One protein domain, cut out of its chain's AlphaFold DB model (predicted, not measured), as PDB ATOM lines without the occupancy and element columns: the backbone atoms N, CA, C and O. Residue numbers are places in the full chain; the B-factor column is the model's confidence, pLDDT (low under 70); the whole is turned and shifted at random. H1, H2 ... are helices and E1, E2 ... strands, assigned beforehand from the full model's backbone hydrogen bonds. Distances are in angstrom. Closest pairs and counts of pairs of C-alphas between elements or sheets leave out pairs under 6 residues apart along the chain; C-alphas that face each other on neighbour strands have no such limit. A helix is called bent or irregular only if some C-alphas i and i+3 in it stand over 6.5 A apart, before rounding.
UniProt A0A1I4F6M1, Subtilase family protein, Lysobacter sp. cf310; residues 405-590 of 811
ATOM      1  N   ASP A 405      92.623  -6.650  28.944       92.50
ATOM      2  CA  ASP A 405      91.908  -6.533  30.207       92.50
ATOM      3  C   ASP A 405      90.945  -5.346  30.226       92.50
ATOM      4  O   ASP A 405      91.090  -4.380  29.473       92.50
ATOM      5  N   GLY A 406      89.941  -5.438  31.093       89.94
ATOM      6  CA  GLY A 406      88.881  -4.450  31.217       89.94
ATOM      7  C   GLY A 406      87.974  -4.750  32.402       89.94
ATOM      8  O   GLY A 406      87.778  -5.903  32.779       89.94
ATOM      9  N   ASP A 407      87.412  -3.710  33.004       88.44
ATOM     10  CA  ASP A 407      86.487  -3.868  34.124       88.44
ATOM     11  C   ASP A 407      85.104  -4.270  33.588       88.44
ATOM     12  O   ASP A 407      84.563  -3.651  32.662       88.44
ATOM     13  N   SER A 408      84.519  -5.333  34.141       86.12
ATOM     14  CA  SER A 408      83.200  -5.802  33.733       86.12
ATOM     15  C   SER A 408      82.146  -4.778  34.135       86.12
ATOM     16  O   SER A 408      82.079  -4.392  35.304       86.12
ATOM     17  N   GLY A 409      81.294  -4.367  33.194       71.19
ATOM     18  CA  GLY A 409      80.249  -3.384  33.481       71.19
ATOM     19  C   GLY A 409      79.303  -3.848  34.598       71.19
ATOM     20  O   GLY A 409      79.048  -5.044  34.743       71.19
ATOM     21  N   GLY A 410      78.753  -2.893  35.353       62.69
ATOM     22  CA  GLY A 410      77.864  -3.169  36.485       62.69
ATOM     23  C   GLY A 410      76.548  -3.884  36.133       62.69
ATOM     24  O   GLY A 410      76.216  -4.093  34.964       62.69
ATOM     25  N   ALA A 411      75.816  -4.237  37.196       53.09
ATOM     26  CA  ALA A 411      74.593  -5.047  37.258       53.09
ATOM     27  C   ALA A 411      73.838  -5.323  35.938       53.09
ATOM     28  O   ALA A 411      72.994  -4.540  35.497       53.09
ATOM     29  N   ALA A 412      74.055  -6.517  35.380       55.56
ATOM     30  CA  ALA A 412      73.212  -7.097  34.341       55.56
ATOM     31  C   ALA A 412      72.129  -7.994  34.972       55.56
ATOM     32  O   ALA A 412      72.447  -8.941  35.679       55.56
ATOM     33  N   ILE A 413      70.845  -7.721  34.714       59.84
ATOM     34  CA  ILE A 413      69.705  -8.510  35.245       59.84
ATOM     35  C   ILE A 413      69.417  -9.809  34.462       59.84
ATOM     36  O   ILE A 413      68.409 -10.473  34.694       59.84
ATOM     37  N   ALA A 414      70.268 -10.129  33.490       71.62
ATOM     38  CA  ALA A 414      70.229 -11.295  32.612       71.62
ATOM     39  C   ALA A 414      71.616 -11.458  31.964       71.62
ATOM     40  O   ALA A 414      72.467 -10.580  32.115       71.62
ATOM     41  N   ASN A 415      71.828 -12.521  31.184       83.31
ATOM     42  CA  ASN A 415      73.058 -12.697  30.410       83.31
ATOM     43  C   ASN A 415      73.271 -11.524  29.434       83.31
ATOM     44  O   ASN A 415      72.486 -11.348  28.498       83.31
ATOM     45  N   VAL A 416      74.344 -10.750  29.616       84.00
ATOM     46  CA  VAL A 416      74.687  -9.589  28.771       84.00
ATOM     47  C   VAL A 416      76.149  -9.678  28.337       84.00
ATOM     48  O   VAL A 416      77.019 -10.062  29.118       84.00
ATOM     49  N   ALA A 417      76.432  -9.329  27.082       87.00
ATOM     50  CA  ALA A 417      77.797  -9.318  26.565       87.00
ATOM     51  C   ALA A 417      78.681  -8.270  27.276       87.00
ATOM     52  O   ALA A 417      78.195  -7.299  27.863       87.00
ATOM     53  N   GLN A 418      79.991  -8.476  27.246       88.50
ATOM     54  CA  GLN A 418      80.977  -7.482  27.661       88.50
ATOM     55  C   GLN A 418      81.404  -6.631  26.461       88.50
ATOM     56  O   GLN A 418      81.730  -7.164  25.401       88.50
ATOM     57  N   ASP A 419      81.455  -5.316  26.655       87.31
ATOM     58  CA  ASP A 419      82.085  -4.394  25.716       87.31
ATOM     59  C   ASP A 419      83.610  -4.405  25.919       87.31
ATOM     60  O   ASP A 419      84.096  -4.344  27.053       87.31
ATOM     61  N   PHE A 420      84.373  -4.489  24.826       88.00
ATOM     62  CA  PHE A 420      85.846  -4.538  24.867       88.00
ATOM     63  C   PHE A 420      86.517  -3.160  24.817       88.00
ATOM     64  O   PHE A 420      87.687  -3.031  25.180       88.00
ATOM     65  N   ASP A 421      85.768  -2.148  24.383       84.00
ATOM     66  CA  ASP A 421      86.166  -0.748  24.270       84.00
ATOM     67  C   ASP A 421      84.948   0.130  24.583       84.00
ATOM     68  O   ASP A 421      83.853  -0.074  24.045       84.00
ATOM     69  N   THR A 422      85.131   1.108  25.470       76.56
ATOM     70  CA  THR A 422      84.074   2.024  25.912       76.56
ATOM     71  C   THR A 422      83.651   3.005  24.819       76.56
ATOM     72  O   THR A 422      82.514   3.475  24.843       76.56
ATOM     73  N   ALA A 423      84.502   3.268  23.819       76.00
ATOM     74  CA  ALA A 423      84.154   4.069  22.645       76.00
ATOM     75  C   ALA A 423      83.218   3.331  21.666       76.00
ATOM     76  O   ALA A 423      82.540   3.978  20.866       76.00
ATOM     77  N   THR A 424      83.138   1.997  21.745       71.38
ATOM     78  CA  THR A 424      82.244   1.153  20.926       71.38
ATOM     79  C   THR A 424      81.199   0.391  21.751       71.38
ATOM     80  O   THR A 424      80.621  -0.582  21.260       71.38
ATOM     81  N   ALA A 425      80.947   0.814  22.994       71.62
ATOM     82  CA  ALA A 425      80.034   0.132  23.907       71.62
ATOM     83  C   ALA A 425      78.601   0.036  23.347       71.62
ATOM     84  O   ALA A 425      78.053   1.006  22.819       71.62
ATOM     85  N   GLY A 426      77.997  -1.151  23.431       64.31
ATOM     86  CA  GLY A 426      76.698  -1.463  22.829       64.31
ATOM     87  C   GLY A 426      76.703  -1.568  21.294       64.31
ATOM     88  O   GLY A 426      75.640  -1.780  20.708       64.31
ATOM     89  N   VAL A 427      77.864  -1.432  20.638       65.25
ATOM     90  CA  VAL A 427      78.028  -1.506  19.173       65.25
ATOM     91  C   VAL A 427      78.962  -2.647  18.757       65.25
ATOM     92  O   VAL A 427      78.655  -3.345  17.790       65.25
ATOM     93  N   GLN A 428      80.070  -2.871  19.476       75.88
ATOM     94  CA  GLN A 428      80.991  -3.989  19.231       75.88
ATOM     95  C   GLN A 428      81.278  -4.785  20.518       75.88
ATOM     96  O   GLN A 428      82.129  -4.437  21.331       75.88
ATOM     97  N   ASP A 429      80.597  -5.922  20.639       84.81
ATOM     98  CA  ASP A 429      80.640  -6.883  21.754       84.81
ATOM     99  C   ASP A 429      81.734  -7.964  21.605       84.81
ATOM    100  O   ASP A 429      81.642  -9.055  22.175       84.81
ATOM    101  N   THR A 430      82.715  -7.716  20.736       92.06
ATOM    102  CA  THR A 430      83.574  -8.754  20.155       92.06
ATOM    103  C   THR A 430      84.999  -8.264  19.904       92.06
ATOM    104  O   THR A 430      85.218  -7.306  19.165       92.06
ATOM    105  N   ASN A 431      85.994  -8.959  20.461       93.94
ATOM    106  CA  ASN A 431      87.414  -8.667  20.256       93.94
ATOM    107  C   ASN A 431      87.959  -9.515  19.095       93.94
ATOM    108  O   ASN A 431      88.120 -10.730  19.232       93.94
ATOM    109  N   ILE A 432      88.163  -8.905  17.923       93.81
ATOM    110  CA  ILE A 432      88.509  -9.630  16.689       93.81
ATOM    111  C   ILE A 432      89.951 -10.147  16.753       93.81
ATOM    112  O   ILE A 432      90.869  -9.405  17.103       93.81
ATOM    113  N   LEU A 433      90.146 -11.415  16.378       94.19
ATOM    114  CA  LEU A 433      91.468 -12.032  16.273       94.19
ATOM    115  C   LEU A 433      92.207 -11.516  15.030       94.19
ATOM    116  O   LEU A 433      91.624 -11.381  13.951       94.19
ATOM    117  N   SER A 434      93.503 -11.269  15.178       87.62
ATOM    118  CA  SER A 434      94.386 -10.743  14.141       87.62
ATOM    119  C   SER A 434      95.613 -11.645  13.981       87.62
ATOM    120  O   SER A 434      96.190 -12.102  14.964       87.62
ATOM    121  N   ILE A 435      96.007 -11.934  12.742       83.62
ATOM    122  CA  ILE A 435      97.124 -12.820  12.384       83.62
ATOM    123  C   ILE A 435      97.690 -12.400  11.020       83.62
ATOM    124  O   ILE A 435      96.934 -12.099  10.102       83.62
ATOM    125  N   ASN A 436      99.015 -12.377  10.846       75.19
ATOM    126  CA  ASN A 436      99.649 -11.992   9.576       75.19
ATOM    127  C   ASN A 436     100.768 -12.973   9.190       75.19
ATOM    128  O   ASN A 436     101.911 -12.807   9.590       75.19
ATOM    129  N   VAL A 437     100.443 -13.968   8.363       72.94
ATOM    130  CA  VAL A 437     101.391 -14.930   7.759       72.94
ATOM    131  C   VAL A 437     101.899 -14.445   6.392       72.94
ATOM    132  O   VAL A 437     102.077 -15.230   5.463       72.94
ATOM    133  N   GLY A 438     102.061 -13.128   6.232       70.06
ATOM    134  CA  GLY A 438     102.485 -12.502   4.976       70.06
ATOM    135  C   GLY A 438     101.359 -12.202   3.978       70.06
ATOM    136  O   GLY A 438     101.651 -11.799   2.856       70.06
ATOM    137  N   GLN A 439     100.079 -12.333   4.356       78.31
ATOM    138  CA  GLN A 439      98.961 -11.932   3.481       78.31
ATOM    139  C   GLN A 439      98.732 -10.408   3.399       78.31
ATOM    140  O   GLN A 439      97.903  -9.938   2.618       78.31
ATOM    141  N   GLY A 440      99.448  -9.628   4.214       79.19
ATOM    142  CA  GLY A 440      99.365  -8.170   4.242       79.19
ATOM    143  C   GLY A 440      98.226  -7.629   5.115       79.19
ATOM    144  O   GLY A 440      97.235  -8.299   5.411       79.19
ATOM    145  N   ALA A 441      98.370  -6.369   5.538       80.44
ATOM    146  CA  ALA A 441      97.552  -5.772   6.598       80.44
ATOM    147  C   ALA A 441      96.033  -5.762   6.316       80.44
ATOM    148  O   ALA A 441      95.243  -5.919   7.244       80.44
ATOM    149  N   ALA A 442      95.613  -5.638   5.050       82.06
ATOM    150  CA  ALA A 442      94.197  -5.629   4.659       82.06
ATOM    151  C   ALA A 442      93.442  -6.923   5.038       82.06
ATOM    152  O   ALA A 442      92.231  -6.893   5.286       82.06
ATOM    153  N   PHE A 443      94.165  -8.042   5.126       84.62
ATOM    154  CA  PHE A 443      93.644  -9.364   5.467       84.62
ATOM    155  C   PHE A 443      94.119  -9.853   6.849       84.62
ATOM    156  O   PHE A 443      94.019 -11.043   7.139       84.62
ATOM    157  N   ALA A 444      94.603  -8.971   7.732       85.00
ATOM    158  CA  ALA A 444      95.076  -9.362   9.068       85.00
ATOM    159  C   ALA A 444      93.975  -9.978   9.963       85.00
ATOM    160  O   ALA A 444      94.265 -10.799  10.819       85.00
ATOM    161  N   GLN A 445      92.700  -9.641   9.738       90.44
ATOM    162  CA  GLN A 445      91.551 -10.236  10.450       90.44
ATOM    163  C   GLN A 445      91.087 -11.585   9.861       90.44
ATOM    164  O   GLN A 445      90.076 -12.140  10.293       90.44
ATOM    165  N   CYS A 446      91.773 -12.095   8.837       91.62
ATOM    166  CA  CYS A 446      91.500 -13.400   8.253       91.62
ATOM    167  C   CYS A 446      92.389 -14.449   8.914       91.62
ATOM    168  O   CYS A 446      93.599 -14.286   8.957       91.62
ATOM    169  N   TYR A 447      91.788 -15.534   9.389       92.56
ATOM    170  CA  TYR A 447      92.476 -16.699   9.931       92.56
ATOM    171  C   TYR A 447      92.620 -17.779   8.845       92.56
ATOM    172  O   TYR A 447      91.634 -18.030   8.140       92.56
ATOM    173  N   PRO A 448      93.788 -18.428   8.674       91.06
ATOM    174  CA  PRO A 448      93.999 -19.424   7.625       91.06
ATOM    175  C   PRO A 448      93.234 -20.721   7.916       91.06
ATOM    176  O   PRO A 448      93.342 -21.294   8.998       91.06
ATOM    177  N   LEU A 449      92.478 -21.213   6.932       90.62
ATOM    178  CA  LEU A 449      91.714 -22.458   7.039       90.62
ATOM    179  C   LEU A 449      92.283 -23.514   6.097       90.62
ATOM    180  O   LEU A 449      92.488 -23.258   4.911       90.62
ATOM    181  N   PHE A 450      92.492 -24.731   6.588       87.69
ATOM    182  CA  PHE A 450      93.183 -25.785   5.842       87.69
ATOM    183  C   PHE A 450      92.226 -26.811   5.228       87.69
ATOM    184  O   PHE A 450      91.158 -27.106   5.763       87.69
ATOM    185  N   THR A 451      92.638 -27.404   4.105       83.50
ATOM    186  CA  THR A 451      91.993 -28.621   3.585       83.50
ATOM    187  C   THR A 451      92.252 -29.812   4.519       83.50
ATOM    188  O   THR A 451      93.163 -29.770   5.346       83.50
ATOM    189  N   ALA A 452      91.530 -30.924   4.340       81.81
ATOM    190  CA  ALA A 452      91.794 -32.162   5.084       81.81
ATOM    191  C   ALA A 452      93.250 -32.667   4.938       81.81
ATOM    192  O   ALA A 452      93.796 -33.237   5.877       81.81
ATOM    193  N   ALA A 453      93.910 -32.400   3.804       81.62
ATOM    194  CA  ALA A 453      95.327 -32.718   3.604       81.62
ATOM    195  C   ALA A 453      96.275 -31.825   4.436       81.62
ATOM    196  O   ALA A 453      97.394 -32.229   4.736       81.62
ATOM    197  N   GLY A 454      95.830 -30.630   4.837       83.50
ATOM    198  CA  GLY A 454      96.557 -29.715   5.720       83.50
ATOM    199  C   GLY A 454      96.257 -29.891   7.212       83.50
ATOM    200  O   GLY A 454      96.741 -29.098   8.016       83.50
ATOM    201  N   ALA A 455      95.482 -30.909   7.610       81.62
ATOM    202  CA  ALA A 455      95.021 -31.084   8.992       81.62
ATOM    203  C   ALA A 455      96.160 -31.174  10.030       81.62
ATOM    204  O   ALA A 455      95.982 -30.736  11.166       81.62
ATOM    205  N   ALA A 456      97.338 -31.684   9.651       80.69
ATOM    206  CA  ALA A 456      98.511 -31.712  10.526       80.69
ATOM    207  C   ALA A 456      99.023 -30.300  10.881       80.69
ATOM    208  O   ALA A 456      99.344 -30.046  12.037       80.69
ATOM    209  N   VAL A 457      99.028 -29.369   9.917       81.75
ATOM    210  CA  VAL A 457      99.404 -27.959  10.143       81.75
ATOM    211  C   VAL A 457      98.291 -27.217  10.886       81.75
ATOM    212  O   VAL A 457      98.575 -26.462  11.808       81.75
ATOM    213  N   ALA A 458      97.020 -27.495  10.573       83.12
ATOM    214  CA  ALA A 458      95.887 -26.927  11.312       83.12
ATOM    215  C   ALA A 458      95.933 -27.269  12.815       83.12
ATOM    216  O   ALA A 458      95.654 -26.424  13.654       83.12
ATOM    217  N   ASN A 459      96.358 -28.484  13.178       82.25
ATOM    218  CA  ASN A 459      96.511 -28.885  14.581       82.25
ATOM    219  C   ASN A 459      97.712 -28.240  15.300       82.25
ATOM    220  O   ASN A 459      97.774 -28.298  16.528       82.25
ATOM    221  N   GLN A 460      98.642 -27.617  14.568       78.75
ATOM    222  CA  GLN A 460      99.705 -26.768  15.129       78.75
ATOM    223  C   GLN A 460      99.244 -25.312  15.317       78.75
ATOM    224  O   GLN A 460      99.937 -24.533  15.966       78.75
ATOM    225  N   LEU A 461      98.073 -24.956  14.778       81.44
ATOM    226  CA  LEU A 461      97.461 -23.632  14.852       81.44
ATOM    227  C   LEU A 461      96.028 -23.739  15.413       81.44
ATOM    228  O   LEU A 461      95.056 -23.559  14.678       81.44
ATOM    229  N   PRO A 462      95.864 -24.060  16.709       88.56
ATOM    230  CA  PRO A 462      94.584 -23.920  17.379       88.56
ATOM    231  C   PRO A 462      94.345 -22.463  17.798       88.56
ATOM    232  O   PRO A 462      95.254 -21.769  18.260       88.56
ATOM    233  N   ILE A 463      93.096 -22.011  17.734       93.19
ATOM    234  CA  ILE A 463      92.658 -20.818  18.455       93.19
ATOM    235  C   ILE A 463      92.480 -21.226  19.919       93.19
ATOM    236  O   ILE A 463      91.551 -21.960  20.247       93.19
ATOM    237  N   THR A 464      93.382 -20.763  20.782       92.25
ATOM    238  CA  THR A 464      93.333 -20.975  22.238       92.25
ATOM    239  C   THR A 464      93.070 -19.646  22.922       92.25
ATOM    240  O   THR A 464      93.751 -18.671  22.597       92.25
ATOM    241  N   ALA A 465      92.126 -19.596  23.859       95.25
ATOM    242  CA  ALA A 465      91.906 -18.432  24.709       95.25
ATOM    243  C   ALA A 465      91.357 -18.832  26.082       95.25
ATOM    244  O   ALA A 465      90.564 -19.769  26.195       95.25
ATOM    245  N   TYR A 466      91.760 -18.070  27.094       95.19
ATOM    246  CA  TYR A 466      91.239 -18.141  28.454       95.19
ATOM    247  C   TYR A 466      90.718 -16.772  28.887       95.19
ATOM    248  O   TYR A 466      91.244 -15.741  28.464       95.19
ATOM    249  N   LEU A 467      89.699 -16.784  29.740       96.06
ATOM    250  CA  LEU A 467      89.137 -15.649  30.462       96.06
ATOM    251  C   LEU A 467      89.330 -15.926  31.954       96.06
ATOM    252  O   LEU A 467      88.924 -16.984  32.425       96.06
ATOM    253  N   SER A 468      89.887 -14.974  32.692       94.12
ATOM    254  CA  SER A 468      89.974 -15.026  34.154       94.12
ATOM    255  C   SER A 468      89.519 -13.709  34.774       94.12
ATOM    256  O   SER A 468      89.665 -12.657  34.147       94.12
ATOM    257  N   TRP A 469      89.018 -13.736  36.005       93.75
ATOM    258  CA  TRP A 469      88.592 -12.532  36.731       93.75
ATOM    259  C   TRP A 469      89.092 -12.516  38.178       93.75
ATOM    260  O   TRP A 469      89.564 -13.532  38.686       93.75
ATOM    261  N   ASN A 470      89.035 -11.358  38.844       92.06
ATOM    262  CA  ASN A 470      89.656 -11.140  40.164       92.06
ATOM    263  C   ASN A 470      88.947 -11.806  41.369       92.06
ATOM    264  O   ASN A 470      89.092 -11.357  42.505       92.06
ATOM    265  N   ASP A 471      88.158 -12.849  41.129       90.38
ATOM    266  CA  ASP A 471      87.337 -13.546  42.127       90.38
ATOM    267  C   ASP A 471      88.023 -14.847  42.587       90.38
ATOM    268  O   ASP A 471      87.427 -15.919  42.654       90.38
ATOM    269  N   TRP A 472      89.339 -14.787  42.822       90.81
ATOM    270  CA  TRP A 472      90.125 -15.961  43.212       90.81
ATOM    271  C   TRP A 472      89.848 -16.361  44.666       90.81
ATOM    272  O   TRP A 472      89.683 -15.519  45.557       90.81
ATOM    273  N   VAL A 473      89.806 -17.672  44.921       86.44
ATOM    274  CA  VAL A 473      89.511 -18.210  46.254       86.44
ATOM    275  C   VAL A 473      90.600 -17.821  47.262       86.44
ATOM    276  O   VAL A 473      91.805 -17.969  47.028       86.44
ATOM    277  N   SER A 474      90.168 -17.304  48.410       84.56
ATOM    278  CA  SER A 474      91.052 -16.847  49.484       84.56
ATOM    279  C   SER A 474      90.367 -16.962  50.849       84.56
ATOM    280  O   SER A 474      89.217 -17.394  50.951       84.56
ATOM    281  N   ASN A 475      91.057 -16.589  51.931       80.81
ATOM    282  CA  ASN A 475      90.494 -16.628  53.283       80.81
ATOM    283  C   ASN A 475      89.402 -15.555  53.479       80.81
ATOM    284  O   ASN A 475      89.669 -14.479  54.014       80.81
ATOM    285  N   GLY A 476      88.181 -15.872  53.047       81.50
ATOM    286  CA  GLY A 476      87.022 -14.978  53.058       81.50
ATOM    287  C   GLY A 476      86.430 -14.672  51.677       81.50
ATOM    288  O   GLY A 476      85.426 -13.970  51.635       81.50
ATOM    289  N   ASN A 477      86.997 -15.204  50.584       87.06
ATOM    290  CA  ASN A 477      86.432 -15.093  49.234       87.06
ATOM    291  C   ASN A 477      86.132 -16.478  48.643       87.06
ATOM    292  O   ASN A 477      86.974 -17.376  48.722       87.06
ATOM    293  N   LEU A 478      84.955 -16.629  48.036       87.75
ATOM    294  CA  LEU A 478      84.519 -17.814  47.295       87.75
ATOM    295  C   LEU A 478      84.269 -17.409  45.843       87.75
ATOM    296  O   LEU A 478      83.807 -16.302  45.608       87.75
ATOM    297  N   VAL A 479      84.516 -18.314  44.896       90.44
ATOM    298  CA  VAL A 479      84.329 -18.037  43.465       90.44
ATOM    299  C   VAL A 479      82.838 -18.080  43.108       90.44
ATOM    300  O   VAL A 479      82.322 -19.139  42.742       90.44
ATOM    301  N   ASP A 480      82.117 -16.969  43.270       88.94
ATOM    302  CA  ASP A 480      80.656 -16.897  43.082       88.94
ATOM    303  C   ASP A 480      80.189 -15.997  41.921       88.94
ATOM    304  O   ASP A 480      79.006 -16.017  41.546       88.94
ATOM    305  N   THR A 481      81.113 -15.295  41.256       89.94
ATOM    306  CA  THR A 481      80.806 -14.621  39.993       89.94
ATOM    307  C   THR A 481      80.963 -15.560  38.800       89.94
ATOM    308  O   THR A 481      82.046 -16.085  38.563       89.94
ATOM    309  N   ASP A 482      79.908 -15.688  37.998       90.06
ATOM    310  CA  ASP A 482      79.845 -16.538  36.811       90.06
ATOM    311  C   ASP A 482      79.954 -15.705  35.502       90.06
ATOM    312  O   ASP A 482      79.248 -14.698  35.312       90.06
ATOM    313  N   TYR A 483      80.821 -16.148  34.581       92.19
ATOM    314  CA  TYR A 483      80.998 -15.623  33.222       92.19
ATOM    315  C   TYR A 483      81.146 -16.766  32.203       92.19
ATOM    316  O   TYR A 483      81.588 -17.859  32.526       92.19
ATOM    317  N   ARG A 484      80.852 -16.486  30.928       92.56
ATOM    318  CA  ARG A 484      81.122 -17.377  29.785       92.56
ATOM    319  C   ARG A 484      82.086 -16.742  28.789       92.56
ATOM    320  O   ARG A 484      81.947 -15.562  28.462       92.56
ATOM    321  N   LEU A 485      82.962 -17.560  28.203       95.56
ATOM    322  CA  LEU A 485      83.814 -17.214  27.063       95.56
ATOM    323  C   LEU A 485      83.331 -17.906  25.772       95.56
ATOM    324  O   LEU A 485      83.285 -19.130  25.687       95.56
ATOM    325  N   GLU A 486      83.009 -17.132  24.735       95.06
ATOM    326  CA  GLU A 486      82.641 -17.618  23.395       95.06
ATOM    327  C   GLU A 486      83.758 -17.339  22.376       95.06
ATOM    328  O   GLU A 486      84.204 -16.197  22.226       95.06
ATOM    329  N   LEU A 487      84.127 -18.349  21.579       96.12
ATOM    330  CA  LEU A 487      84.711 -18.119  20.258       96.12
ATOM    331  C   LEU A 487      83.567 -17.903  19.274       96.12
ATOM    332  O   LEU A 487      82.781 -18.820  19.018       96.12
ATOM    333  N   VAL A 488      83.505 -16.730  18.655       94.00
ATOM    334  CA  VAL A 488      82.570 -16.462  17.562       94.00
ATOM    335  C   VAL A 488      83.294 -16.428  16.221       94.00
ATOM    336  O   VAL A 488      84.429 -15.969  16.103       94.00
ATOM    337  N   ARG A 489      82.614 -16.903  15.181       93.00
ATOM    338  CA  ARG A 489      83.025 -16.778  13.782       93.00
ATOM    339  C   ARG A 489      82.089 -15.826  13.055       93.00
ATOM    340  O   ARG A 489      80.895 -15.759  13.366       93.00
ATOM    341  N   TRP A 490      82.598 -15.122  12.055       89.94
ATOM    342  CA  TRP A 490      81.726 -14.377  11.159       89.94
ATOM    343  C   TRP A 490      80.927 -15.355  10.293       89.94
ATOM    344  O   TRP A 490      81.436 -16.400   9.869       89.94
ATOM    345  N   ARG A 491      79.664 -15.030  10.025       87.12
ATOM    346  CA  ARG A 491      78.828 -15.758   9.072       87.12
ATOM    347  C   ARG A 491      78.350 -14.792   8.001       87.12
ATOM    348  O   ARG A 491      77.860 -13.709   8.307       87.12
ATOM    349  N   ASP A 492      78.426 -15.222   6.750       83.31
ATOM    350  CA  ASP A 492      77.857 -14.472   5.638       83.31
ATOM    351  C   ASP A 492      76.406 -14.896   5.347       83.31
ATOM    352  O   ASP A 492      75.983 -16.029   5.592       83.31
ATOM    353  N   GLN A 493      75.629 -13.961   4.812       73.38
ATOM    354  CA  GLN A 493      74.244 -14.096   4.387       73.38
ATOM    355  C   GLN A 493      74.250 -14.315   2.879       73.38
ATOM    356  O   GLN A 493      74.369 -13.374   2.099       73.38
ATOM    357  N   THR A 494      74.095 -15.566   2.454       66.06
ATOM    358  CA  THR A 494      73.876 -15.869   1.036       66.06
ATOM    359  C   THR A 494      72.413 -15.610   0.679       66.06
ATOM    360  O   THR A 494      71.539 -16.420   0.988       66.06
ATOM    361  N   GLN A 495      72.136 -14.489   0.015       61.94
ATOM    362  CA  GLN A 495      70.884 -14.283  -0.707       61.94
ATOM    363  C   GLN A 495      70.951 -15.085  -2.013       61.94
ATOM    364  O   GLN A 495      71.884 -14.929  -2.799       61.94
ATOM    365  N   THR A 496      69.978 -15.968  -2.242       53.91
ATOM    366  CA  THR A 496      70.021 -16.976  -3.318       53.91
ATOM    367  C   THR A 496      69.877 -16.418  -4.734       53.91
ATOM    368  O   THR A 496      70.198 -17.128  -5.679       53.91
ATOM    369  N   PHE A 497      69.422 -15.174  -4.898       59.22
ATOM    370  CA  PHE A 497      69.584 -14.406  -6.133       59.22
ATOM    371  C   PHE A 497      69.369 -12.910  -5.872       59.22
ATOM    372  O   PHE A 497      68.444 -12.534  -5.155       59.22
ATOM    373  N   GLY A 498      70.178 -12.050  -6.486       67.56
ATOM    374  CA  GLY A 498      70.002 -10.601  -6.450       67.56
ATOM    375  C   GLY A 498      71.091  -9.862  -7.227       67.56
ATOM    376  O   GLY A 498      71.967 -10.485  -7.829       67.56
ATOM    377  N   ARG A 499      71.030  -8.526  -7.221       73.50
ATOM    378  CA  ARG A 499      72.087  -7.666  -7.763       73.50
ATOM    379  C   ARG A 499      73.027  -7.219  -6.647       73.50
ATOM    380  O   ARG A 499      72.619  -6.465  -5.769       73.50
ATOM    381  N   ASP A 500      74.276  -7.656  -6.720       58.22
ATOM    382  CA  ASP A 500      75.366  -7.249  -5.833       58.22
ATOM    383  C   ASP A 500      75.491  -5.706  -5.809       58.22
ATOM    384  O   ASP A 500      75.644  -5.097  -6.875       58.22
ATOM    385  N   PRO A 501      75.412  -5.050  -4.632       55.56
ATOM    386  CA  PRO A 501      75.469  -3.593  -4.528       55.56
ATOM    387  C   PRO A 501      76.876  -3.011  -4.742       55.56
ATOM    388  O   PRO A 501      76.989  -1.821  -5.026       55.56
ATOM    389  N   VAL A 502      77.934  -3.822  -4.630       53.97
ATOM    390  CA  VAL A 502      79.339  -3.416  -4.802       53.97
ATOM    391  C   VAL A 502      79.814  -3.691  -6.229       53.97
ATOM    392  O   VAL A 502      80.360  -2.800  -6.874       53.97
ATOM    393  N   THR A 503      79.591  -4.900  -6.761       68.62
ATOM    394  CA  THR A 503      80.044  -5.256  -8.127       68.62
ATOM    395  C   THR A 503      78.997  -5.015  -9.215       68.62
ATOM    396  O   THR A 503      79.311  -5.079 -10.406       68.62
ATOM    397  N   GLY A 504      77.740  -4.750  -8.844       66.69
ATOM    398  CA  GLY A 504      76.637  -4.494  -9.772       66.69
ATOM    399  C   GLY A 504      76.154  -5.713 -10.568       66.69
ATOM    400  O   GLY A 504      75.299  -5.546 -11.446       66.69
ATOM    401  N   ARG A 505      76.698  -6.909 -10.300       73.94
ATOM    402  CA  ARG A 505      76.417  -8.169 -11.010       73.94
ATOM    403  C   ARG A 505      75.198  -8.892 -10.436       73.94
ATOM    404  O   ARG A 505      74.893  -8.757  -9.257       73.94
ATOM    405  N   TRP A 506      74.530  -9.690 -11.265       70.38
ATOM    406  CA  TRP A 506      73.449 -10.579 -10.832       70.38
ATOM    407  C   TRP A 506      73.988 -11.968 -10.475       70.38
ATOM    408  O   TRP A 506      74.769 -12.537 -11.238       70.38
ATOM    409  N   GLY A 507      73.563 -12.514  -9.336       72.88
ATOM    410  CA  GLY A 507      73.974 -13.830  -8.841       72.88
ATOM    411  C   GLY A 507      73.572 -14.035  -7.382       72.88
ATOM    412  O   GLY A 507      72.702 -13.328  -6.874       72.88
ATOM    413  N   ASN A 508      74.215 -14.975  -6.689       64.56
ATOM    414  CA  ASN A 508      74.079 -15.088  -5.236       64.56
ATOM    415  C   ASN A 508      74.781 -13.884  -4.589       64.56
ATOM    416  O   ASN A 508      76.001 -13.766  -4.714       64.56
ATOM    417  N   ILE A 509      74.053 -13.008  -3.890       57.19
ATOM    418  CA  ILE A 509      74.699 -11.951  -3.100       57.19
ATOM    419  C   ILE A 509      75.150 -12.571  -1.782       57.19
ATOM    420  O   ILE A 509      74.350 -13.197  -1.090       57.19
ATOM    421  N   VAL A 510      76.413 -12.376  -1.416       60.25
ATOM    422  CA  VAL A 510      76.951 -12.794  -0.119       60.25
ATOM    423  C   VAL A 510      77.202 -11.538   0.716       60.25
ATOM    424  O   VAL A 510      78.259 -10.920   0.619       60.25
ATOM    425  N   THR A 511      76.194 -11.111   1.482       56.75
ATOM    426  CA  THR A 511      76.293  -9.957   2.392       56.75
ATOM    427  C   THR A 511      76.855 -10.373   3.758       56.75
ATOM    428  O   THR A 511      76.649 -11.509   4.177       56.75
ATOM    429  N   PRO A 512      77.534  -9.491   4.509       58.66
ATOM    430  CA  PRO A 512      77.960  -9.801   5.878       58.66
ATOM    431  C   PRO A 512      76.737  -9.972   6.813       58.66
ATOM    432  O   PRO A 512      75.846  -9.127   6.780       58.66
ATOM    433  N   ALA A 513      76.667 -11.032   7.640       67.12
ATOM    434  CA  ALA A 513      75.469 -11.350   8.454       67.12
ATOM    435  C   ALA A 513      75.642 -11.260   9.980       67.12
ATOM    436  O   ALA A 513      74.678 -11.509  10.705       67.12
ATOM    437  N   GLY A 514      76.849 -10.964  10.466       82.69
ATOM    438  CA  GLY A 514      77.164 -10.903  11.894       82.69
ATOM    439  C   GLY A 514      77.829 -12.161  12.462       82.69
ATOM    440  O   GLY A 514      78.043 -13.170  11.781       82.69
ATOM    441  N   TRP A 515      78.162 -12.068  13.747       88.44
ATOM    442  CA  TRP A 515      78.836 -13.105  14.526       88.44
ATOM    443  C   TRP A 515      77.895 -14.244  14.936       88.44
ATOM    444  O   TRP A 515      76.764 -14.016  15.361       88.44
ATOM    445  N   VAL A 516      78.393 -15.481  14.878       88.00
ATOM    446  CA  VAL A 516      77.760 -16.666  15.477       88.00
ATOM    447  C   VAL A 516      78.797 -17.453  16.269       88.00
ATOM    448  O   VAL A 516      79.958 -17.492  15.870       88.00
ATOM    449  N   ALA A 517      78.398 -18.107  17.360       88.94
ATOM    450  CA  ALA A 517      79.304 -18.977  18.106       88.94
ATOM    451  C   ALA A 517      79.884 -20.099  17.216       88.94
ATOM    452  O   ALA A 517      79.241 -20.577  16.271       88.94
ATOM    453  N   ALA A 518      81.124 -20.474  17.515       90.75
ATOM    454  CA  ALA A 518      81.883 -21.562  16.905       90.75
ATOM    455  C   ALA A 518      82.282 -22.612  17.953       90.75
ATOM    456  O   ALA A 518      82.197 -23.800  17.663       90.75
ATOM    457  N   THR A 519      82.653 -22.169  19.159       91.81
ATOM    458  CA  THR A 519      82.732 -22.973  20.389       91.81
ATOM    459  C   THR A 519      82.619 -22.047  21.611       91.81
ATOM    460  O   THR A 519      82.635 -20.822  21.456       91.81
ATOM    461  N   GLN A 520      82.501 -22.600  22.818       92.62
ATOM    462  CA  GLN A 520      82.468 -21.837  24.070       92.62
ATOM    463  C   GLN A 520      83.048 -22.631  25.252       92.62
ATOM    464  O   GLN A 520      83.152 -23.860  25.194       92.62
ATOM    465  N   SER A 521      83.361 -21.914  26.330       92.88
ATOM    466  CA  SER A 521      83.534 -22.441  27.684       92.88
ATOM    467  C   SER A 521      82.582 -21.693  28.621       92.88
ATOM    468  O   SER A 521      82.422 -20.476  28.505       92.88
ATOM    469  N   ASP A 522      81.859 -22.453  29.437       91.25
ATOM    470  CA  ASP A 522      80.669 -22.037  30.188       91.25
ATOM    471  C   ASP A 522      80.520 -23.007  31.379       91.25
ATOM    472  O   ASP A 522      79.590 -23.819  31.418       91.25
ATOM    473  N   GLN A 523      81.517 -23.034  32.273       88.75
ATOM    474  CA  GLN A 523      81.448 -23.732  33.562       88.75
ATOM    475  C   GLN A 523      80.450 -23.001  34.488       88.75
ATOM    476  O   GLN A 523      79.772 -22.050  34.090       88.75
ATOM    477  N   SER A 524      80.275 -23.488  35.720       86.94
ATOM    478  CA  SER A 524      79.444 -22.806  36.719       86.94
ATOM    479  C   SER A 524      80.249 -22.532  37.976       86.94
ATOM    480  O   SER A 524      80.544 -23.448  38.745       86.94
ATOM    481  N   GLN A 525      80.560 -21.258  38.180       89.44
ATOM    482  CA  GLN A 525      81.097 -20.716  39.419       89.44
ATOM    483  C   GLN A 525      79.917 -20.254  40.289       89.44
ATOM    484  O   GLN A 525      79.016 -19.561  39.817       89.44
ATOM    485  N   ASN A 526      79.843 -20.736  41.528       88.94
ATOM    486  CA  ASN A 526      78.699 -20.535  42.428       88.94
ATOM    487  C   ASN A 526      79.070 -20.655  43.921       88.94
ATOM    488  O   ASN A 526      78.221 -20.964  44.759       88.94
ATOM    489  N   GLY A 527      80.344 -20.430  44.250       88.81
ATOM    490  CA  GLY A 527      80.910 -20.557  45.593       88.81
ATOM    491  C   GLY A 527      81.214 -22.000  46.016       88.81
ATOM    492  O   GLY A 527      81.426 -22.266  47.200       88.81
ATOM    493  N   GLY A 528      81.220 -22.942  45.071       89.62
ATOM    494  CA  GLY A 528      81.517 -24.351  45.309       89.62
ATOM    495  C   GLY A 528      82.993 -24.611  45.625       89.62
ATOM    496  O   GLY A 528      83.897 -23.980  45.080       89.62
ATOM    497  N   ALA A 529      83.242 -25.588  46.499       90.06
ATOM    498  CA  ALA A 529      84.587 -26.049  46.833       90.06
ATOM    499  C   ALA A 529      85.335 -26.536  45.576       90.06
ATOM    500  O   ALA A 529      84.796 -27.340  44.816       90.06
ATOM    501  N   GLY A 530      86.570 -26.065  45.377       87.00
ATOM    502  CA  GLY A 530      87.410 -26.405  44.222       87.00
ATOM    503  C   GLY A 530      87.139 -25.643  42.915       87.00
ATOM    504  O   GLY A 530      87.724 -26.006  41.906       87.00
ATOM    505  N   GLN A 531      86.274 -24.620  42.893       90.62
ATOM    506  CA  GLN A 531      86.057 -23.787  41.695       90.62
ATOM    507  C   GLN A 531      87.168 -22.734  41.495       90.62
ATOM    508  O   GLN A 531      87.731 -22.229  42.466       90.62
ATOM    509  N   GLU A 532      87.429 -22.362  40.235       90.44
ATOM    510  CA  GLU A 532      88.332 -21.272  39.821       90.44
ATOM    511  C   GLU A 532      87.574 -20.195  39.003       90.44
ATOM    512  O   GLU A 532      86.635 -20.536  38.274       90.44
ATOM    513  N   PRO A 533      87.955 -18.898  39.082       93.06
ATOM    514  CA  PRO A 533      87.343 -17.793  38.327       93.06
ATOM    515  C   PRO A 533      87.852 -17.771  36.877       93.06
ATOM    516  O   PRO A 533      88.605 -16.878  36.469       93.06
ATOM    517  N   LEU A 534      87.530 -18.827  36.133       92.62
ATOM    518  CA  LEU A 534      88.262 -19.219  34.938       92.62
ATOM    519  C   LEU A 534      87.361 -19.901  33.901       92.62
ATOM    520  O   LEU A 534      86.624 -20.834  34.207       92.62
ATOM    521  N   GLU A 535      87.485 -19.467  32.648       94.44
ATOM    522  CA  GLU A 535      86.917 -20.116  31.465       94.44
ATOM    523  C   GLU A 535      87.999 -20.322  30.403       94.44
ATOM    524  O   GLU A 535      88.838 -19.444  30.193       94.44
ATOM    525  N   GLY A 536      87.980 -21.452  29.690       93.75
ATOM    526  CA  GLY A 536      89.074 -21.822  28.790       93.75
ATOM    527  C   GLY A 536      88.665 -22.706  27.620       93.75
ATOM    528  O   GLY A 536      87.961 -23.701  27.778       93.75
ATOM    529  N   PHE A 537      89.147 -22.382  26.419       93.25
ATOM    530  CA  PHE A 537      89.002 -23.261  25.261       93.25
ATOM    531  C   PHE A 537      90.260 -23.296  24.387       93.25
ATOM    532  O   PHE A 537      91.068 -22.367  24.340       93.25
ATOM    533  N   SER A 538      90.373 -24.374  23.615       92.00
ATOM    534  CA  SER A 538      91.294 -24.482  22.487       92.00
ATOM    535  C   SER A 538      90.632 -25.254  21.355       92.00
ATOM    536  O   SER A 538      90.053 -26.309  21.603       92.00
ATOM    537  N   PHE A 539      90.677 -24.709  20.138       92.88
ATOM    538  CA  PHE A 539      89.813 -25.106  19.028       92.88
ATOM    539  C   PHE A 539      90.538 -25.034  17.678       92.88
ATOM    540  O   PHE A 539      91.206 -24.042  17.394       92.88
ATOM    541  N   VAL A 540      90.375 -26.040  16.814       91.44
ATOM    542  CA  VAL A 540      90.904 -26.042  15.434       91.44
ATOM    543  C   VAL A 540      89.794 -25.690  14.428       91.44
ATOM    544  O   VAL A 540      88.909 -26.514  14.189       91.44
ATOM    545  N   PRO A 541      89.826 -24.508  13.780       91.25
ATOM    546  CA  PRO A 541      88.833 -24.141  12.774       91.25
ATOM    547  C   PRO A 541      88.860 -25.033  11.525       91.25
ATOM    548  O   PRO A 541      89.911 -25.272  10.928       91.25
ATOM    549  N   SER A 542      87.684 -25.474  11.073       87.06
ATOM    550  CA  SER A 542      87.536 -26.259   9.838       87.06
ATOM    551  C   SER A 542      87.275 -25.372   8.610       87.06
ATOM    552  O   SER A 542      86.732 -24.272   8.726       87.06
ATOM    553  N   SER A 543      87.583 -25.869   7.407       86.75
ATOM    554  CA  SER A 543      87.380 -25.142   6.141       86.75
ATOM    555  C   SER A 543      85.929 -24.733   5.849       86.75
ATOM    556  O   SER A 543      85.708 -23.814   5.062       86.75
ATOM    557  N   ASN A 544      84.930 -25.330   6.512       85.69
ATOM    558  CA  ASN A 544      83.532 -24.890   6.402       85.69
ATOM    559  C   ASN A 544      83.236 -23.540   7.095       85.69
ATOM    560  O   ASN A 544      82.124 -23.027   6.973       85.69
ATOM    561  N   MET A 545      84.213 -22.965   7.805       89.81
ATOM    562  CA  MET A 545      84.121 -21.660   8.468       89.81
ATOM    563  C   MET A 545      84.671 -20.501   7.617       89.81
ATOM    564  O   MET A 545      84.805 -19.387   8.125       89.81
ATOM    565  N   ALA A 546      84.991 -20.745   6.342       88.69
ATOM    566  CA  ALA A 546      85.455 -19.714   5.417       88.69
ATOM    567  C   ALA A 546      84.419 -18.596   5.206       88.69
ATOM    568  O   ALA A 546      83.210 -18.840   5.233       88.69
ATOM    569  N   THR A 547      84.906 -17.376   4.970       88.19
ATOM    570  CA  THR A 547      84.074 -16.178   4.760       88.19
ATOM    571  C   THR A 547      84.427 -15.473   3.454       88.19
ATOM    572  O   THR A 547      85.572 -15.497   3.001       88.19
ATOM    573  N   ALA A 548      83.460 -14.789   2.844       84.69
ATOM    574  CA  ALA A 548      83.631 -14.114   1.556       84.69
ATOM    575  C   ALA A 548      84.677 -12.985   1.585       84.69
ATOM    576  O   ALA A 548      85.312 -12.717   0.568       84.69
ATOM    577  N   ARG A 549      84.920 -12.359   2.747       84.81
ATOM    578  CA  ARG A 549      86.016 -11.385   2.922       84.81
ATOM    579  C   ARG A 549      87.405 -12.041   2.920       84.81
ATOM    580  O   ARG A 549      88.378 -11.387   2.566       84.81
ATOM    581  N   CYS A 550      87.499 -13.309   3.319       90.44
ATOM    582  CA  CYS A 550      88.766 -13.991   3.588       90.44
ATOM    583  C   CYS A 550      89.066 -15.171   2.651       90.44
ATOM    584  O   CYS A 550      90.157 -15.731   2.714       90.44
ATOM    585  N   VAL A 551      88.148 -15.527   1.747       83.62
ATOM    586  CA  VAL A 551      88.350 -16.567   0.720       83.62
ATOM    587  C   VAL A 551      89.590 -16.306  -0.146       83.62
ATOM    588  O   VAL A 551      90.319 -17.242  -0.470       83.62
ATOM    589  N   ASP A 552      89.886 -15.035  -0.435       82.50
ATOM    590  CA  ASP A 552      90.998 -14.641  -1.308       82.50
ATOM    591  C   ASP A 552      92.293 -14.284  -0.561       82.50
ATOM    592  O   ASP A 552      93.348 -14.215  -1.191       82.50
ATOM    593  N   ALA A 553      92.242 -14.151   0.771       85.56
ATOM    594  CA  ALA A 553      93.368 -13.740   1.618       85.56
ATOM    595  C   ALA A 553      94.615 -14.636   1.481       85.56
ATOM    596  O   ALA A 553      95.728 -14.183   1.717       85.56
ATOM    597  N   TYR A 554      94.435 -15.904   1.101       85.00
ATOM    598  CA  TYR A 554      95.504 -16.908   1.074       85.00
ATOM    599  C   TYR A 554      95.744 -17.538  -0.303       85.00
ATOM    600  O   TYR A 554      96.367 -18.597  -0.405       85.00
ATOM    601  N   ARG A 555      95.277 -16.907  -1.391       81.19
ATOM    602  CA  ARG A 555      95.513 -17.426  -2.750       81.19
ATOM    603  C   ARG A 555      97.008 -17.508  -3.062       81.19
ATOM    604  O   ARG A 555      97.703 -16.500  -3.083       81.19
ATOM    605  N   GLY A 556      97.478 -18.718  -3.362       76.38
ATOM    606  CA  GLY A 556      98.881 -18.984  -3.694       76.38
ATOM    607  C   GLY A 556      99.821 -19.088  -2.489       76.38
ATOM    608  O   GLY A 556     101.001 -19.357  -2.690       76.38
ATOM    609  N   LEU A 557      99.320 -18.926  -1.258       77.88
ATOM    610  CA  LEU A 557     100.104 -19.097  -0.036       77.88
ATOM    611  C   LEU A 557      99.980 -20.531   0.510       77.88
ATOM    612  O   LEU A 557      98.932 -21.175   0.430       77.88
ATOM    613  N   SER A 558     101.070 -21.025   1.095       77.25
ATOM    614  CA  SER A 558     101.140 -22.321   1.775       77.25
ATOM    615  C   SER A 558     101.897 -22.172   3.087       77.25
ATOM    616  O   SER A 558     102.989 -21.604   3.088       77.25
ATOM    617  N   LEU A 559     101.370 -22.729   4.175       75.38
ATOM    618  CA  LEU A 559     102.002 -22.673   5.493       75.38
ATOM    619  C   LEU A 559     102.421 -24.083   5.914       75.38
ATOM    620  O   LEU A 559     101.644 -25.027   5.780       75.38
ATOM    621  N   GLY A 560     103.676 -24.259   6.334       69.50
ATOM    622  CA  GLY A 560     104.233 -25.587   6.640       69.50
ATOM    623  C   GLY A 560     104.235 -26.575   5.462       69.50
ATOM    624  O   GLY A 560     104.268 -27.780   5.684       69.50
ATOM    625  N   GLY A 561     104.143 -26.086   4.218       75.38
ATOM    626  CA  GLY A 561     103.951 -26.909   3.015       75.38
ATOM    627  C   GLY A 561     102.502 -27.357   2.763       75.38
ATOM    628  O   GLY A 561     102.225 -27.954   1.725       75.38
ATOM    629  N   ALA A 562     101.558 -27.046   3.659       79.69
ATOM    630  CA  ALA A 562     100.140 -27.323   3.460       79.69
ATOM    631  C   ALA A 562      99.452 -26.214   2.647       79.69
ATOM    632  O   ALA A 562      99.645 -25.021   2.894       79.69
ATOM    633  N   ALA A 563      98.598 -26.615   1.703       76.75
ATOM    634  CA  ALA A 563      97.766 -25.697   0.934       76.75
ATOM    635  C   ALA A 563      96.613 -25.140   1.789       76.75
ATOM    636  O   ALA A 563      95.809 -25.899   2.348       76.75
ATOM    637  N   ILE A 564      96.524 -23.812   1.855       83.00
ATOM    638  CA  ILE A 564      95.454 -23.094   2.551       83.00
ATOM    639  C   ILE A 564      94.207 -23.089   1.646       83.00
ATOM    640  O   ILE A 564      94.295 -22.847   0.445       83.00
ATOM    641  N   SER A 565      93.040 -23.402   2.211       82.88
ATOM    642  CA  SER A 565      91.762 -23.538   1.484       82.88
ATOM    643  C   SER A 565      90.984 -22.226   1.312       82.88
ATOM    644  O   SER A 565      89.985 -22.188   0.600       82.88
ATOM    645  N   GLY A 566      91.437 -21.171   1.988       87.31
ATOM    646  CA  GLY A 566      90.762 -19.889   2.172       87.31
ATOM    647  C   GLY A 566      90.974 -19.412   3.610       87.31
ATOM    648  O   GLY A 566      91.764 -19.998   4.353       87.31
ATOM    649  N   GLY A 567      90.262 -18.369   4.025       90.62
ATOM    650  CA  GLY A 567      90.258 -17.907   5.412       90.62
ATOM    651  C   GLY A 567      88.858 -17.640   5.955       90.62
ATOM    652  O   GLY A 567      87.897 -17.514   5.192       90.62
ATOM    653  N   GLY A 568      88.751 -17.528   7.276       92.69
ATOM    654  CA  GLY A 568      87.542 -17.105   7.992       92.69
ATOM    655  C   GLY A 568      87.858 -16.015   9.016       92.69
ATOM    656  O   GLY A 568      89.012 -15.854   9.401       92.69
ATOM    657  N   MET A 569      86.856 -15.255   9.460       93.50
ATOM    658  CA  MET A 569      87.025 -14.256  10.528       93.50
ATOM    659  C   MET A 569      86.544 -14.812  11.867       93.50
ATOM    660  O   MET A 569      85.466 -15.409  11.927       93.50
ATOM    661  N   PHE A 570      87.300 -14.548  12.932       95.56
ATOM    662  CA  PHE A 570      87.021 -15.015  14.292       95.56
ATOM    663  C   PHE A 570      87.204 -13.881  15.306       95.56
ATOM    664  O   PHE A 570      88.027 -12.988  15.103       95.56
ATOM    665  N   ALA A 571      86.443 -13.921  16.394       95.75
ATOM    666  CA  ALA A 571      86.526 -12.980  17.504       95.75
ATOM    667  C   ALA A 571      86.189 -13.678  18.826       95.75
ATOM    668  O   ALA A 571      85.563 -14.738  18.838       95.75
ATOM    669  N   LEU A 572      86.582 -13.065  19.937       96.81
ATOM    670  CA  LEU A 572      86.200 -13.489  21.282       96.81
ATOM    671  C   LEU A 572      85.033 -12.634  21.778       96.81
ATOM    672  O   LEU A 572      85.028 -11.422  21.567       96.81
ATOM    673  N   ARG A 573      84.071 -13.255  22.461       94.75
ATOM    674  CA  ARG A 573      83.015 -12.578  23.228       94.75
ATOM    675  C   ARG A 573      83.032 -13.107  24.658       94.75
ATOM    676  O   ARG A 573      83.153 -14.309  24.865       94.75
ATOM    677  N   VAL A 574      82.831 -12.220  25.630       93.69
ATOM    678  CA  VAL A 574      82.515 -12.601  27.015       93.69
ATOM    679  C   VAL A 574      81.042 -12.315  27.282       93.69
ATOM    680  O   VAL A 574      80.523 -11.280  26.859       93.69
ATOM    681  N   VAL A 575      80.365 -13.222  27.984       90.12
ATOM    682  CA  VAL A 575      78.982 -13.059  28.447       90.12
ATOM    683  C   VAL A 575      78.973 -13.093  29.970       90.12
ATOM    684  O   VAL A 575      79.382 -14.076  30.579       90.12
ATOM    685  N   ARG A 576      78.500 -12.012  30.586       88.81
ATOM    686  CA  ARG A 576      78.351 -11.866  32.038       88.81
ATOM    687  C   ARG A 576      77.088 -12.612  32.470       88.81
ATOM    688  O   ARG A 576      76.033 -12.341  31.891       88.81
ATOM    689  N   LYS A 577      77.183 -13.552  33.422       86.06
ATOM    690  CA  LYS A 577      76.051 -14.376  33.899       86.06
ATOM    691  C   LYS A 577      75.578 -13.946  35.294       86.06
ATOM    692  O   LYS A 577      74.374 -13.776  35.480       86.06
ATOM    693  N   SER A 578      76.487 -13.696  36.242       79.75
ATOM    694  CA  SER A 578      76.120 -13.204  37.584       79.75
ATOM    695  C   SER A 578      75.685 -11.731  37.588       79.75
ATOM    696  O   SER A 578      76.328 -10.854  37.005       79.75
ATOM    697  N   ALA A 579      74.584 -11.444  38.286       63.03
ATOM    698  CA  ALA A 579      73.963 -10.125  38.334       63.03
ATOM    699  C   ALA A 579      74.498  -9.268  39.494       63.03
ATOM    700  O   ALA A 579      74.183  -9.519  40.653       63.03
ATOM    701  N   GLY A 580      75.244  -8.204  39.183       62.41
ATOM    702  CA  GLY A 580      75.632  -7.166  40.154       62.41
ATOM    703  C   GLY A 580      77.121  -7.104  40.487       62.41
ATOM    704  O   GLY A 580      77.592  -6.039  40.881       62.41
ATOM    705  N   ALA A 581      77.859  -8.190  40.264       66.50
ATOM    706  CA  ALA A 581      79.312  -8.204  40.370       66.50
ATOM    707  C   ALA A 581      79.974  -7.302  39.313       66.50
ATOM    708  O   ALA A 581      79.493  -7.170  38.185       66.50
ATOM    709  N   ALA A 582      81.093  -6.692  39.700       79.31
ATOM    710  CA  ALA A 582      81.940  -5.875  38.843       79.31
ATOM    711  C   ALA A 582      83.398  -6.289  39.074       79.31
ATOM    712  O   ALA A 582      84.043  -5.796  39.996       79.31
ATOM    713  N   ASN A 583      83.889  -7.220  38.255       90.56
ATOM    714  CA  ASN A 583      85.261  -7.713  38.325       90.56
ATOM    715  C   ASN A 583      86.106  -7.154  37.183       90.56
ATOM    716  O   ASN A 583      85.645  -6.994  36.054       90.56
ATOM    717  N   PHE A 584      87.377  -6.931  37.466       93.12
ATOM    718  CA  PHE A 584      88.432  -6.833  36.479       93.12
ATOM    719  C   PHE A 584      88.578  -8.177  35.747       93.12
ATOM    720  O   PHE A 584      88.803  -9.218  36.370       93.12
ATOM    721  N   LEU A 585      88.409  -8.149  34.424       93.88
ATOM    722  CA  LEU A 585      88.505  -9.303  33.534       93.88
ATOM    723  C   LEU A 585      89.828  -9.262  32.773       93.88
ATOM    724  O   LEU A 585      90.212  -8.210  32.264       93.88
ATOM    725  N   ARG A 586      90.460 -10.423  32.604       94.31
ATOM    726  CA  ARG A 586      91.600 -10.665  31.711       94.31
ATOM    727  C   ARG A 586      91.211 -11.697  30.660       94.31
ATOM    728  O   ARG A 586      90.630 -12.725  30.994       94.31
ATOM    729  N   ILE A 587      91.614 -11.471  29.413       95.19
ATOM    730  CA  ILE A 587      91.679 -12.495  28.369       95.19
ATOM    731  C   ILE A 587      93.125 -12.649  27.909       95.19
ATOM    732  O   ILE A 587      93.760 -11.662  27.537       95.19
ATOM    733  N   THR A 588      93.601 -13.890  27.827       93.56
ATOM    734  CA  THR A 588      94.883 -14.231  27.193       93.56
ATOM    735  C   THR A 588      94.650 -15.274  26.104       93.56
ATOM    736  O   THR A 588      93.968 -16.275  26.334       93.56
ATOM    737  N   THR A 589      95.215 -15.069  24.913       92.25
ATOM    738  CA  THR A 589      95.192 -16.061  23.826       92.25
ATOM    739  C   THR A 589      96.528 -16.794  23.708       92.25
ATOM    740  O   THR A 589      97.557 -16.314  24.180       92.25
ATOM    741  N   GLY A 590      96.535 -17.934  23.014       78.81
ATOM    742  CA  GLY A 590      97.757 -18.646  22.616       78.81
ATOM    743  C   GLY A 590      98.540 -17.915  21.515       78.81
ATOM    744  O   GLY A 590      98.714 -18.458  20.427       78.81
TER     745      GLY A 590
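What this domain is: This is residues 405 to 590 of the 811 residues of the protein "Subtilase family protein" of Lysobacter sp. cf310 (UniProt A0A1I4F6M1). A sandwich of two antiparallel sheets, E1 E9 E3 E6 and E5 E4 E8, forms one end of the model, their strands crossed at 49 degrees. The long hairpin of E4 and E5 runs on beyond the sandwich, and at that end a small sheet of E2 and E7 lies with the short helix H1 beside it. The printed part has 186 residues, with one named helix and nine named strands in the order E1 E2 H1 E3 E4 E5 E6 E7 E8 E9; it is mostly strand, though under half of the residues are in named elements. It is only just compact, close to loose, with a radius of gyration of the C-alphas of 19.2 A, and elongated, spanning 62 by 38 by 26 A.

Where its parts are: E1, residues 405 to 407, begins at C-alpha 405 (91.908, -6.533, 30.207). E2 is residues 447 to 450, and H1 is residues 452 to 458. H1 is irregular: C-alphas 453 and 456 are 7.7 A apart. E3, residues 463 to 469, is 20.5 A long. E4, residues 483 to 499, is 42.7 A long and bends by 69 degrees at residue 496. E5, residues 506 to 521, is 41.5 A long and begins at C-alpha 506 (73.449, -10.579, -10.832). E6 is residues 534 to 539, E7 residues 562 to 568. E7 runs on into E8, residues 570 to 576, at 48 degrees. E9, residues 584 to 589, ends at C-alpha 589 (95.192, -16.061, 23.826).

How they stand to each other: In the first sheet E1 and E6 are edge strands. N 406 of E1 and O 585 of E9 are within hydrogen-bond range at 3.0 A, as are N 468 of E3 and O 586 of E9 at 2.9 A and N 465 of E3 and O 537 of E6 at 3.0 A. The second sheet is twisted; N 486 and O 573 of E4 and E8 are 2.8 A apart, and N 493 and O 511 of the hairpin E4 and E5 are 2.7 A apart. The facing parts of the two sheets are 9.4 A apart centre to centre; the closest C-alphas of E5 and E6 are Ser 521 and Glu 535, 5.6 A. N 449 and O 566 of E2 and E7 are 2.9 A apart. The closest C-alphas of H1 and E7 are Gly 454 and Ala 562, 4.9 A. In H1, 1 of 3 O i to N i+4 pairs and 3 of 4 O i to N i+3 pairs are within range. H1 and E4 are apart.

The domain as a whole: The C-alphas farthest apart, Asn 475 and Trp 506, are 66.6 A apart. The printed part has no cut. The links E1 to E2, E3 to E4, E5 to E6 and E6 to E7 are long; residues 416 to 417 and 431 to 432 of the first pair with E8. Mean pLDDT of the printed part is 83.1, and 26 residues are under 70, among them 494 to 498, 500 to 504 and 508 to 513.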